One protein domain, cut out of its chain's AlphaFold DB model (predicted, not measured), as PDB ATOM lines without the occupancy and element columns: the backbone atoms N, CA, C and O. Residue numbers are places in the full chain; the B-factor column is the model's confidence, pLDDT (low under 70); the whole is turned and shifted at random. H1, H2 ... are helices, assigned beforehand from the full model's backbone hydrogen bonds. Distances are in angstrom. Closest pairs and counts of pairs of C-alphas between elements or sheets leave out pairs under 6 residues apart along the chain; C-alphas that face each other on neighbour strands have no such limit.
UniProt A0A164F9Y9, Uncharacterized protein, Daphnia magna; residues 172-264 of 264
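What this domain is: This is residues 172 to 264 of the 264 residues of an uncharacterized protein of Daphnia magna (UniProt A0A164F9Y9). One long helix, H1, and a helical hairpin, H2 and H3, make a rough T: the end of H3 meets H1 partway along, and short H4 folds there. Residues 172 to 184 and 201 to 211 stick out. The printed part has 93 residues, 77 of them in four named helices in the order H1 H2 H3 H4, with no named strand; the class is all helix, and the whole is loose, with a radius of gyration of the C-alphas of 17.9 A and spans of 58 by 33 by 18 A.

How they stand to each other: H1, residues 172 to 205, touches H3, residues 233 to 255, about perpendicular at 83 degrees, with residues 192 to 199 alone; the closest C-alphas, Thr 196 and Thr 254, are 5.1 A apart. H2, residues 214 to 228, and H3 form a hairpin, opposite ways at a shallow tilt of 16 degrees; the closest C-alphas, Pro 215 and Ala 247, are 5.4 A apart. H4, residues 258 to 262, touches H3 only at the corner, closest C-alphas Val 253 and Ala 260, 5.1 A. In H1, H2, H3 and H4 every O i to N i+4 pair is within hydrogen-bond range.

Where its parts are: H1 begins at C-alpha 172 (17.024, -38.214, -44.215) and measures 49.9 A, H2 21.2 A, H3 31.5 A and H4 6.3 A, ending at C-alpha 262 (33.259, -27.241, -26.452).

The domain as a whole: The farthest C-alphas, Glu 172 and Glu 228, are 58.7 A apart. The printed part has no cut and no long link; residues 210 and 264 have pLDDT under 70.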
ATOM      1  N   GLU A 172      15.920 -38.449 -43.272       78.69
ATOM      2  CA  GLU A 172      17.024 -38.214 -44.215       78.69
ATOM      3  C   GLU A 172      17.505 -36.763 -44.180       78.69
ATOM      4  O   GLU A 172      18.711 -36.520 -44.177       78.69
ATOM      5  N   LEU A 173      16.582 -35.799 -44.082       76.31
ATOM      6  CA  LEU A 173      16.933 -34.388 -43.912       76.31
ATOM      7  C   LEU A 173      17.701 -34.162 -42.604       76.31
ATOM      8  O   LEU A 173      18.721 -33.477 -42.593       76.31
ATOM      9  N   LYS A 174      17.232 -34.755 -41.504       77.88
ATOM     10  CA  LYS A 174      17.914 -34.696 -40.208       77.88
ATOM     11  C   LYS A 174      19.319 -35.293 -40.289       77.88
ATOM     12  O   LYS A 174      20.255 -34.667 -39.801       77.88
ATOM     13  N   ASN A 175      19.478 -36.450 -40.927       78.75
ATOM     14  CA  ASN A 175      20.780 -37.098 -41.093       78.75
ATOM     15  C   ASN A 175      21.729 -36.257 -41.958       78.75
ATOM     16  O   ASN A 175      22.900 -36.117 -41.613       78.75
ATOM     17  N   ALA A 176      21.230 -35.646 -43.037       77.00
ATOM     18  CA  ALA A 176      22.016 -34.741 -43.874       77.00
ATOM     19  C   ALA A 176      22.484 -33.502 -43.090       77.00
ATOM     20  O   ALA A 176      23.677 -33.203 -43.067       77.00
ATOM     21  N   LEU A 177      21.568 -32.837 -42.375       80.19
ATOM     22  CA  LEU A 177      21.889 -31.680 -41.532       80.19
ATOM     23  C   LEU A 177      22.871 -32.037 -40.409       80.19
ATOM     24  O   LEU A 177      23.757 -31.248 -40.087       80.19
ATOM     25  N   GLN A 178      22.734 -33.226 -39.818       84.25
ATOM     26  CA  GLN A 178      23.671 -33.713 -38.814       84.25
ATOM     27  C   GLN A 178      25.067 -33.938 -39.414       84.25
ATOM     28  O   GLN A 178      26.053 -33.508 -38.818       84.25
ATOM     29  N   GLY A 179      25.158 -34.527 -40.610       82.50
ATOM     30  CA  GLY A 179      26.426 -34.701 -41.321       82.50
ATOM     31  C   GLY A 179      27.115 -33.371 -41.647       82.50
ATOM     32  O   GLY A 179      28.317 -33.227 -41.430       82.50
ATOM     33  N   GLU A 180      26.359 -32.365 -42.096       86.69
ATOM     34  CA  GLU A 180      26.885 -31.010 -42.314       86.69
ATOM     35  C   GLU A 180      27.395 -30.374 -41.010       86.69
ATOM     36  O   GLU A 180      28.469 -29.768 -40.991       86.69
ATOM     37  N   ALA A 181      26.670 -30.545 -39.901       81.62
ATOM     38  CA  ALA A 181      27.085 -30.039 -38.595       81.62
ATOM     39  C   ALA A 181      28.377 -30.709 -38.087       81.62
ATOM     40  O   ALA A 181      29.256 -30.029 -37.550       81.62
ATOM     41  N   GLU A 182      28.524 -32.022 -38.281       88.81
ATOM     42  CA  GLU A 182      29.737 -32.769 -37.930       88.81
ATOM     43  C   GLU A 182      30.938 -32.333 -38.783       88.81
ATOM     44  O   GLU A 182      32.030 -32.108 -38.250       88.81
ATOM     45  N   GLN A 183      30.735 -32.118 -40.086       88.69
ATOM     46  CA  GLN A 183      31.769 -31.600 -40.983       88.69
ATOM     47  C   GLN A 183      32.226 -30.191 -40.575       88.69
ATOM     48  O   GLN A 183      33.429 -29.933 -40.475       88.69
ATOM     49  N   LEU A 184      31.288 -29.293 -40.263       89.50
ATOM     50  CA  LEU A 184      31.602 -27.954 -39.754       89.50
ATOM     51  C   LEU A 184      32.380 -28.017 -38.434       89.50
ATOM     52  O   LEU A 184      33.328 -27.252 -38.245       89.50
ATOM     53  N   LYS A 185      32.040 -28.954 -37.536       85.88
ATOM     54  CA  LYS A 185      32.789 -29.176 -36.290       85.88
ATOM     55  C   LYS A 185      34.255 -29.521 -36.579       85.88
ATOM     56  O   LYS A 185      35.148 -28.953 -35.952       85.88
ATOM     57  N   LEU A 186      34.511 -30.407 -37.545       85.38
ATOM     58  CA  LEU A 186      35.870 -30.799 -37.939       85.38
ATOM     59  C   LEU A 186      36.672 -29.631 -38.526       85.38
ATOM     60  O   LEU A 186      37.863 -29.500 -38.244       85.38
ATOM     61  N   GLU A 187      36.043 -28.778 -39.331       89.00
ATOM     62  CA  GLU A 187      36.693 -27.588 -39.890       89.00
ATOM     63  C   GLU A 187      37.038 -26.556 -38.812       89.00
ATOM     64  O   GLU A 187      38.138 -25.999 -38.828       89.00
ATOM     65  N   ILE A 188      36.152 -26.362 -37.830       87.62
ATOM     66  CA  ILE A 188      36.401 -25.491 -36.675       87.62
ATOM     67  C   ILE A 188      37.617 -25.980 -35.878       87.62
ATOM     68  O   ILE A 188      38.506 -25.179 -35.589       87.62
ATOM     69  N   ILE A 189      37.703 -27.281 -35.578       85.00
ATOM     70  CA  ILE A 189      38.843 -27.867 -34.848       85.00
ATOM     71  C   ILE A 189      40.155 -27.621 -35.604       85.00
ATOM     72  O   ILE A 189      41.119 -27.125 -35.023       85.00
ATOM     73  N   LYS A 190      40.179 -27.874 -36.919       89.38
ATOM     74  CA  LYS A 190      41.365 -27.615 -37.754       89.38
ATOM     75  C   LYS A 190      41.783 -26.145 -37.718       89.38
ATOM     76  O   LYS A 190      42.964 -25.845 -37.555       89.38
ATOM     77  N   ALA A 191      40.827 -25.223 -37.825       89.19
ATOM     78  CA  ALA A 191      41.110 -23.793 -37.744       89.19
ATOM     79  C   ALA A 191      41.662 -23.394 -36.363       89.19
ATOM     80  O   ALA A 191      42.575 -22.573 -36.272       89.19
ATOM     81  N   MET A 192      41.154 -23.990 -35.282       87.31
ATOM     82  CA  MET A 192      41.647 -23.758 -33.920       87.31
ATOM     83  C   MET A 192      43.083 -24.260 -33.727       87.31
ATOM     84  O   MET A 192      43.904 -23.552 -33.131       87.31
ATOM     85  N   ASP A 193      43.417 -25.423 -34.284       87.81
ATOM     86  CA  ASP A 193      44.783 -25.958 -34.285       87.81
ATOM     87  C   ASP A 193      45.739 -25.048 -35.068       87.81
ATOM     88  O   ASP A 193      46.846 -24.743 -34.609       87.81
ATOM     89  N   GLU A 194      45.307 -24.540 -36.225       91.75
ATOM     90  CA  GLU A 194      46.081 -23.584 -37.016       91.75
ATOM     91  C   GLU A 194      46.305 -22.261 -36.281       91.75
ATOM     92  O   GLU A 194      47.433 -21.759 -36.259       91.75
ATOM     93  N   ILE A 195      45.268 -21.714 -35.640       91.00
ATOM     94  CA  ILE A 195      45.365 -20.507 -34.808       91.00
ATOM     95  C   ILE A 195      46.380 -20.728 -33.684       91.00
ATOM     96  O   ILE A 195      47.260 -19.890 -33.471       91.00
ATOM     97  N   THR A 196      46.299 -21.869 -32.999       89.69
ATOM     98  CA  THR A 196      47.204 -22.221 -31.897       89.69
ATOM     99  C   THR A 196      48.645 -22.337 -32.377       89.69
ATOM    100  O   THR A 196      49.555 -21.741 -31.791       89.69
ATOM    101  N   ARG A 197      48.866 -23.028 -33.499       90.62
ATOM    102  CA  ARG A 197      50.180 -23.171 -34.136       90.62
ATOM    103  C   ARG A 197      50.770 -21.815 -34.523       90.62
ATOM    104  O   ARG A 197      51.924 -21.537 -34.193       90.62
ATOM    105  N   CYS A 198      49.996 -20.972 -35.205       91.06
ATOM    106  CA  CYS A 198      50.426 -19.641 -35.628       91.06
ATOM    107  C   CYS A 198      50.735 -18.741 -34.425       91.06
ATOM    108  O   CYS A 198      51.778 -18.090 -34.410       91.06
ATOM    109  N   SER A 199      49.892 -18.753 -33.391       87.69
ATOM    110  CA  SER A 199      50.102 -17.967 -32.170       87.69
ATOM    111  C   SER A 199      51.383 -18.376 -31.438       87.69
ATOM    112  O   SER A 199      52.215 -17.531 -31.109       87.69
ATOM    113  N   ASN A 200      51.615 -19.679 -31.265       86.50
ATOM    114  CA  ASN A 200      52.840 -20.187 -30.642       86.50
ATOM    115  C   ASN A 200      54.091 -19.864 -31.468       86.50
ATOM    116  O   ASN A 200      55.144 -19.557 -30.910       86.50
ATOM    117  N   HIS A 201      53.979 -19.888 -32.799       89.94
ATOM    118  CA  HIS A 201      55.065 -19.468 -33.674       89.94
ATOM    119  C   HIS A 201      55.391 -17.978 -33.505       89.94
ATOM    120  O   HIS A 201      56.559 -17.638 -33.333       89.94
ATOM    121  N   LEU A 202      54.372 -17.109 -33.471       86.69
ATOM    122  CA  LEU A 202      54.535 -15.671 -33.227       86.69
ATOM    123  C   LEU A 202      55.214 -15.398 -31.878       86.69
ATOM    124  O   LEU A 202      56.169 -14.625 -31.828       86.69
ATOM    125  N   LYS A 203      54.805 -16.101 -30.812       84.06
ATOM    126  CA  LYS A 203      55.449 -16.021 -29.488       84.06
ATOM    127  C   LYS A 203      56.929 -16.418 -29.536       84.06
ATOM    128  O   LYS A 203      57.747 -15.804 -28.862       84.06
ATOM    129  N   LYS A 204      57.290 -17.426 -30.341       86.94
ATOM    130  CA  LYS A 204      58.675 -17.913 -30.474       86.94
ATOM    131  C   LYS A 204      59.591 -16.936 -31.220       86.94
ATOM    132  O   LYS A 204      60.774 -16.874 -30.903       86.94
ATOM    133  N   ILE A 205      59.074 -16.217 -32.220       87.88
ATOM    134  CA  ILE A 205      59.864 -15.269 -33.032       87.88
ATOM    135  C   ILE A 205      59.875 -13.842 -32.468       87.88
ATOM    136  O   ILE A 205      60.585 -12.983 -32.990       87.88
ATOM    137  N   ALA A 206      59.080 -13.565 -31.433       83.00
ATOM    138  CA  ALA A 206      58.991 -12.242 -30.837       83.00
ATOM    139  C   ALA A 206      60.343 -11.809 -30.239       83.00
ATOM    140  O   ALA A 206      60.932 -12.500 -29.410       83.00
ATOM    141  N   LEU A 207      60.828 -10.628 -30.644       80.38
ATOM    142  CA  LEU A 207      62.120 -10.074 -30.201       80.38
ATOM    143  C   LEU A 207      62.161  -9.745 -28.698       80.38
ATOM    144  O   LEU A 207      63.235  -9.636 -28.109       80.38
ATOM    145  N   ARG A 208      60.995  -9.534 -28.084       74.31
ATOM    146  CA  ARG A 208      60.798  -9.315 -26.648       74.31
ATOM    147  C   ARG A 208      59.587 -10.143 -26.235       74.31
ATOM    148  O   ARG A 208      58.641 -10.231 -27.012       74.31
ATOM    149  N   GLY A 209      59.619 -10.738 -25.043       71.00
ATOM    150  CA  GLY A 209      58.443 -11.420 -24.502       71.00
ATOM    151  C   GLY A 209      57.265 -10.452 -24.395       71.00
ATOM    152  O   GLY A 209      57.482  -9.263 -24.159       71.00
ATOM    153  N   ASP A 210      56.047 -10.956 -24.580       67.38
ATOM    154  CA  ASP A 210      54.834 -10.140 -24.524       67.38
ATOM    155  C   ASP A 210      54.610  -9.628 -23.089       67.38
ATOM    156  O   ASP A 210      54.282 -10.420 -22.203       67.38
ATOM    157  N   PRO A 211      54.771  -8.317 -22.818       70.19
ATOM    158  CA  PRO A 211      54.573  -7.771 -21.475       70.19
ATOM    159  C   PRO A 211      53.087  -7.692 -21.090       70.19
ATOM    160  O   PRO A 211      52.767  -7.507 -19.921       70.19
ATOM    161  N   LEU A 212      52.191  -7.794 -22.077       80.88
ATOM    162  CA  LEU A 212      50.736  -7.786 -21.952       80.88
ATOM    163  C   LEU A 212      50.150  -8.750 -22.980       80.88
ATOM    164  O   LEU A 212      50.681  -8.876 -24.085       80.88
ATOM    165  N   SER A 213      49.012  -9.369 -22.668       86.25
ATOM    166  CA  SER A 213      48.294 -10.157 -23.672       86.25
ATOM    167  C   SER A 213      47.651  -9.259 -24.740       86.25
ATOM    168  O   SER A 213      47.305  -8.104 -24.483       86.25
ATOM    169  N   THR A 214      47.444  -9.776 -25.958       88.56
ATOM    170  CA  THR A 214      46.826  -9.003 -27.055       88.56
ATOM    171  C   THR A 214      45.485  -8.354 -26.660       88.56
ATOM    172  O   THR A 214      45.292  -7.176 -26.971       88.56
ATOM    173  N   PRO A 215      44.569  -9.026 -25.923       92.69
ATOM    174  CA  PRO A 215      43.361  -8.375 -25.407       92.69
ATOM    175  C   PRO A 215      43.629  -7.223 -24.425       92.69
ATOM    176  O   PRO A 215      42.938  -6.206 -24.481       92.69
ATOM    177  N   GLU A 216      44.610  -7.357 -23.530       92.19
ATOM    178  CA  GLU A 216      44.986  -6.302 -22.573       92.19
ATOM    179  C   GLU A 216      45.537  -5.072 -23.294       92.19
ATOM    180  O   GLU A 216      45.151  -3.944 -22.986       92.19
ATOM    181  N   TYR A 217      46.368  -5.287 -24.313       92.31
ATOM    182  CA  TYR A 217      46.917  -4.211 -25.127       92.31
ATOM    183  C   TYR A 217      45.826  -3.434 -25.884       92.31
ATOM    184  O   TYR A 217      45.809  -2.202 -25.866       92.31
ATOM    185  N   ILE A 218      44.856  -4.133 -26.483       93.88
ATOM    186  CA  ILE A 218      43.720  -3.490 -27.166       93.88
ATOM    187  C   ILE A 218      42.845  -2.706 -26.174       93.88
ATOM    188  O   ILE A 218      42.370  -1.619 -26.503       93.88
ATOM    189  N   ASN A 219      42.648  -3.209 -24.950       95.44
ATOM    190  CA  ASN A 219      41.934  -2.461 -23.910       95.44
ATOM    191  C   ASN A 219      42.653  -1.152 -23.556       95.44
ATOM    192  O   ASN A 219      42.002  -0.115 -23.458       95.44
ATOM    193  N   LEU A 220      43.984  -1.167 -23.438       95.12
ATOM    194  CA  LEU A 220      44.762   0.051 -23.202       95.12
ATOM    195  C   LEU A 220      44.584   1.070 -24.342       95.12
ATOM    196  O   LEU A 220      44.370   2.255 -24.089       95.12
ATOM    197  N   MET A 221      44.606   0.611 -25.600       94.50
ATOM    198  CA  MET A 221      44.327   1.460 -26.766       94.50
ATOM    199  C   MET A 221      42.922   2.069 -26.722       94.50
ATOM    200  O   MET A 221      42.757   3.250 -27.023       94.50
ATOM    201  N   LEU A 222      41.914   1.287 -26.327       96.06
ATOM    202  CA  LEU A 222      40.539   1.766 -26.175       96.06
ATOM    203  C   LEU A 222      40.429   2.867 -25.119       96.06
ATOM    204  O   LEU A 222      39.753   3.867 -25.362       96.06
ATOM    205  N   GLU A 223      41.076   2.703 -23.965       95.56
ATOM    206  CA  GLU A 223      41.069   3.719 -22.908       95.56
ATOM    207  C   GLU A 223      41.773   5.005 -23.351       95.56
ATOM    208  O   GLU A 223      41.242   6.102 -23.151       95.56
ATOM    209  N   ASN A 224      42.903   4.886 -24.051       95.31
ATOM    210  CA  ASN A 224      43.593   6.038 -24.627       95.31
ATOM    211  C   ASN A 224      42.716   6.773 -25.652       95.31
ATOM    212  O   ASN A 224      42.549   7.988 -25.562       95.31
ATOM    213  N   GLU A 225      42.080   6.052 -26.577       96.12
ATOM    214  CA  GLU A 225      41.223   6.647 -27.609       96.12
ATOM    215  C   GLU A 225      39.994   7.358 -27.004       96.12
ATOM    216  O   GLU A 225      39.610   8.443 -27.450       96.12
ATOM    217  N   LYS A 226      39.407   6.799 -25.932       93.25
ATOM    218  CA  LYS A 226      38.319   7.437 -25.165       93.25
ATOM    219  C   LYS A 226      38.764   8.708 -24.445       93.25
ATOM    220  O   LYS A 226      37.946   9.619 -24.287       93.25
ATOM    221  N   LYS A 227      40.013   8.755 -23.973       95.31
ATOM    222  CA  LYS A 227      40.580   9.903 -23.254       95.31
ATOM    223  C   LYS A 227      40.955  11.033 -24.209       95.31
ATOM    224  O   LYS A 227      40.609  12.180 -23.948       95.31
ATOM    225  N   GLU A 228      41.629  10.713 -25.311       94.38
ATOM    226  CA  GLU A 228      42.139  11.704 -26.263       94.38
ATOM    227  C   GLU A 228      41.052  12.287 -27.176       94.38
ATOM    228  O   GLU A 228      41.156  13.443 -27.578       94.38
ATOM    229  N   LYS A 229      40.017  11.501 -27.520       93.50
ATOM    230  CA  LYS A 229      38.857  11.917 -28.339       93.50
ATOM    231  C   LYS A 229      39.219  12.650 -29.636       93.50
ATOM    232  O   LYS A 229      38.479  13.521 -30.100       93.50
ATOM    233  N   LYS A 230      40.337  12.272 -30.257       92.81
ATOM    234  CA  LYS A 230      40.801  12.845 -31.527       92.81
ATOM    235  C   LYS A 230      39.729  12.709 -32.627       92.81
ATOM    236  O   LYS A 230      38.865  11.826 -32.549       92.81
ATOM    237  N   PRO A 231      39.762  13.534 -33.690       95.19
ATOM    238  CA  PRO A 231      38.857  13.374 -34.828       95.19
ATOM    239  C   PRO A 231      38.843  11.924 -35.339       95.19
ATOM    240  O   PRO A 231      39.886  11.271 -35.421       95.19
ATOM    241  N   GLY A 232      37.652  11.380 -35.601       94.00
ATOM    242  CA  GLY A 232      37.469   9.978 -36.006       94.00
ATOM    243  C   GLY A 232      37.526   8.929 -34.879       94.00
ATOM    244  O   GLY A 232      37.429   7.738 -35.172       94.00
ATOM    245  N   HIS A 233      37.635   9.322 -33.601       94.62
ATOM    246  CA  HIS A 233      37.757   8.376 -32.476       94.62
ATOM    247  C   HIS A 233      36.601   7.373 -32.381       94.62
ATOM    248  O   HIS A 233      36.813   6.227 -32.001       94.62
ATOM    249  N   ARG A 234      35.372   7.766 -32.743       93.81
ATOM    250  CA  ARG A 234      34.198   6.878 -32.660       93.81
ATOM    251  C   ARG A 234      34.356   5.641 -33.543       93.81
ATOM    252  O   ARG A 234      34.057   4.539 -33.090       93.81
ATOM    253  N   GLU A 235      34.869   5.824 -34.759       95.50
ATOM    254  CA  GLU A 235      35.099   4.721 -35.694       95.50
ATOM    255  C   GLU A 235      36.280   3.861 -35.241       95.50
ATOM    256  O   GLU A 235      36.172   2.637 -35.194       95.50
ATOM    257  N   ARG A 236      37.373   4.487 -34.780       96.88
ATOM    258  CA  ARG A 236      38.511   3.752 -34.202       96.88
ATOM    259  C   ARG A 236      38.101   2.910 -32.994       96.88
ATOM    260  O   ARG A 236      38.466   1.743 -32.924       96.88
ATOM    261  N   ILE A 237      37.281   3.447 -32.086       95.75
ATOM    262  CA  ILE A 237      36.739   2.703 -30.936       95.75
ATOM    263  C   ILE A 237      35.892   1.515 -31.399       95.75
ATOM    264  O   ILE A 237      35.965   0.447 -30.793       95.75
ATOM    265  N   LYS A 238      35.084   1.675 -32.452       96.75
ATOM    266  CA  LYS A 238      34.279   0.582 -33.013       96.75
ATOM    267  C   LYS A 238      35.174  -0.541 -33.546       96.75
ATOM    268  O   LYS A 238      35.011  -1.684 -33.126       96.75
ATOM    269  N   ILE A 239      36.173  -0.199 -34.360       96.44
ATOM    270  CA  ILE A 239      37.158  -1.151 -34.895       96.44
ATOM    271  C   ILE A 239      37.911  -1.855 -33.759       96.44
ATOM    272  O   ILE A 239      38.005  -3.081 -33.745       96.44
ATOM    273  N   LEU A 240      38.399  -1.104 -32.769       96.88
ATOM    274  CA  LEU A 240      39.116  -1.654 -31.616       96.88
ATOM    275  C   LEU A 240      38.238  -2.596 -30.780       96.88
ATOM    276  O   LEU A 240      38.726  -3.618 -30.305       96.88
ATOM    277  N   LYS A 241      36.937  -2.313 -30.628       96.25
ATOM    278  CA  LYS A 241      35.996  -3.229 -29.961       96.25
ATOM    279  C   LYS A 241      35.825  -4.540 -30.725       96.25
ATOM    280  O   LYS A 241      35.739  -5.592 -30.094       96.25
ATOM    281  N   ASP A 242      35.775  -4.501 -32.052       95.62
ATOM    282  CA  ASP A 242      35.657  -5.718 -32.858       95.62
ATOM    283  C   ASP A 242      36.965  -6.519 -32.875       95.62
ATOM    284  O   ASP A 242      36.936  -7.745 -32.752       95.62
ATOM    285  N   LEU A 243      38.118  -5.842 -32.909       94.88
ATOM    286  CA  LEU A 243      39.422  -6.476 -32.706       94.88
ATOM    287  C   LEU A 243      39.541  -7.103 -31.314       94.88
ATOM    288  O   LEU A 243      40.050  -8.213 -31.196       94.88
ATOM    289  N   LEU A 244      39.021  -6.449 -30.271       95.06
ATOM    290  CA  LEU A 244      39.021  -6.987 -28.910       95.06
ATOM    291  C   LEU A 244      38.236  -8.299 -28.818       95.06
ATOM    292  O   LEU A 244      38.691  -9.236 -28.166       95.06
ATOM    293  N   LYS A 245      37.070  -8.390 -29.474       94.75
ATOM    294  CA  LYS A 245      36.292  -9.640 -29.531       94.75
ATOM    295  C   LYS A 245      37.103 -10.762 -30.180       94.75
ATOM    296  O   LYS A 245      37.193 -11.845 -29.613       94.75
ATOM    297  N   LYS A 246      37.739 -10.480 -31.325       92.88
ATOM    298  CA  LYS A 246      38.594 -11.445 -32.038       92.88
ATOM    299  C   LYS A 246      39.792 -11.881 -31.192       92.88
ATOM    300  O   LYS A 246      40.054 -13.070 -31.082       92.88
ATOM    301  N   ALA A 247      40.471 -10.943 -30.535       90.44
ATOM    302  CA  ALA A 247      41.621 -11.242 -29.686       90.44
ATOM    303  C   ALA A 247      41.246 -12.097 -28.466       90.44
ATOM    304  O   ALA A 247      42.010 -12.980 -28.083       90.44
ATOM    305  N   LYS A 248      40.071 -11.865 -27.864       92.31
ATOM    306  CA  LYS A 248      39.551 -12.707 -26.775       92.31
ATOM    307  C   LYS A 248      39.279 -14.133 -27.245       92.31
ATOM    308  O   LYS A 248      39.670 -15.060 -26.550       92.31
ATOM    309  N   LEU A 249      38.675 -14.290 -28.424       90.00
ATOM    310  CA  LEU A 249      38.446 -15.597 -29.040       90.00
ATOM    311  C   LEU A 249      39.765 -16.341 -29.283       90.00
ATOM    312  O   LEU A 249      39.907 -17.487 -28.880       90.00
ATOM    313  N   THR A 250      40.756 -15.678 -29.884       88.25
ATOM    314  CA  THR A 250      42.084 -16.270 -30.103       88.25
ATOM    315  C   THR A 250      42.745 -16.687 -28.793       88.25
ATOM    316  O   THR A 250      43.300 -17.778 -28.735       88.25
ATOM    317  N   LYS A 251      42.672 -15.850 -27.749       88.38
ATOM    318  CA  LYS A 251      43.222 -16.173 -26.427       88.38
ATOM    319  C   LYS A 251      42.544 -17.402 -25.818       88.38
ATOM    320  O   LYS A 251      43.234 -18.288 -25.335       88.38
ATOM    321  N   ASP A 252      41.217 -17.474 -25.886       89.06
ATOM    322  CA  ASP A 252      40.451 -18.618 -25.384       89.06
ATOM    323  C   ASP A 252      40.840 -19.922 -26.103       89.06
ATOM    324  O   ASP A 252      41.125 -20.922 -25.453       89.06
ATOM    325  N   VAL A 253      40.981 -19.882 -27.433       88.56
ATOM    326  CA  VAL A 253      41.460 -21.026 -28.229       88.56
ATOM    327  C   VAL A 253      42.875 -21.446 -27.820       88.56
ATOM    328  O   VAL A 253      43.123 -22.632 -27.610       88.56
ATOM    329  N   THR A 254      43.809 -20.499 -27.681       86.25
ATOM    330  CA  THR A 254      45.218 -20.818 -27.392       86.25
ATOM    331  C   THR A 254      45.462 -21.275 -25.960       86.25
ATOM    332  O   THR A 254      46.370 -22.072 -25.730       86.25
ATOM    333  N   ASP A 255      44.688 -20.756 -25.008       86.69
ATOM    334  CA  ASP A 255      44.839 -21.050 -23.579       86.69
ATOM    335  C   ASP A 255      44.030 -22.298 -23.172       86.69
ATOM    336  O   ASP A 255      44.107 -22.738 -22.027       86.69
ATOM    337  N   GLY A 256      43.279 -22.895 -24.107       80.56
ATOM    338  CA  GLY A 256      42.449 -24.067 -23.845       80.56
ATOM    339  C   GLY A 256      41.181 -23.748 -23.050       80.56
ATOM    340  O   GLY A 256      40.746 -24.591 -22.277       80.56
ATOM    341  N   GLY A 257      40.624 -22.547 -23.219       79.94
ATOM    342  CA  GLY A 257      39.421 -22.076 -22.539       79.94
ATOM    343  C   GLY A 257      38.117 -22.697 -23.053       79.94
ATOM    344  O   GLY A 257      38.103 -23.729 -23.722       79.94
ATOM    345  N   TYR A 258      36.994 -22.054 -22.742       80.00
ATOM    346  CA  TYR A 258      35.650 -22.628 -22.890       80.00
ATOM    347  C   TYR A 258      35.319 -23.079 -24.323       80.00
ATOM    348  O   TYR A 258      34.752 -24.151 -24.531       80.00
ATOM    349  N   LEU A 259      35.690 -22.289 -25.335       77.00
ATOM    350  CA  LEU A 259      35.464 -22.649 -26.735       77.00
ATOM    351  C   LEU A 259      36.418 -23.756 -27.179       77.00
ATOM    352  O   LEU A 259      36.049 -24.577 -28.006       77.00
ATOM    353  N   ALA A 260      37.623 -23.830 -26.616       75.62
ATOM    354  CA  ALA A 260      38.502 -24.968 -26.852       75.62
ATOM    355  C   ALA A 260      37.930 -26.274 -26.279       75.62
ATOM    356  O   ALA A 260      38.116 -27.330 -26.875       75.62
ATOM    357  N   GLU A 261      37.221 -26.210 -25.153       79.88
ATOM    358  CA  GLU A 261      36.588 -27.367 -24.508       79.88
ATOM    359  C   GLU A 261      35.317 -27.831 -25.227       79.88
ATOM    360  O   GLU A 261      35.083 -29.029 -25.333       79.88
ATOM    361  N   GLN A 262      34.517 -26.911 -25.773       76.00
ATOM    362  CA  GLN A 262      33.259 -27.241 -26.452       76.00
ATOM    363  C   GLN A 262      33.451 -28.089 -27.726       76.00
ATOM    364  O   GLN A 262      32.531 -28.787 -28.161       76.00
ATOM    365  N   PHE A 263      34.634 -28.011 -28.340       72.56
ATOM    366  CA  PHE A 263      34.949 -28.674 -29.606       72.56
ATOM    367  C   PHE A 263      35.965 -29.823 -29.479       72.56
ATOM    368  O   PHE A 263      36.202 -30.497 -30.482       72.56
ATOM    369  N   LYS A 264      36.509 -30.075 -28.281       64.12
ATOM    370  CA  LYS A 264      37.281 -31.289 -27.952       64.12
ATOM    371  C   LYS A 264      36.365 -32.492 -27.714       64.12
ATOM    372  O   LYS A 264      36.875 -33.620 -27.870       64.12
TER     373      LYS A 264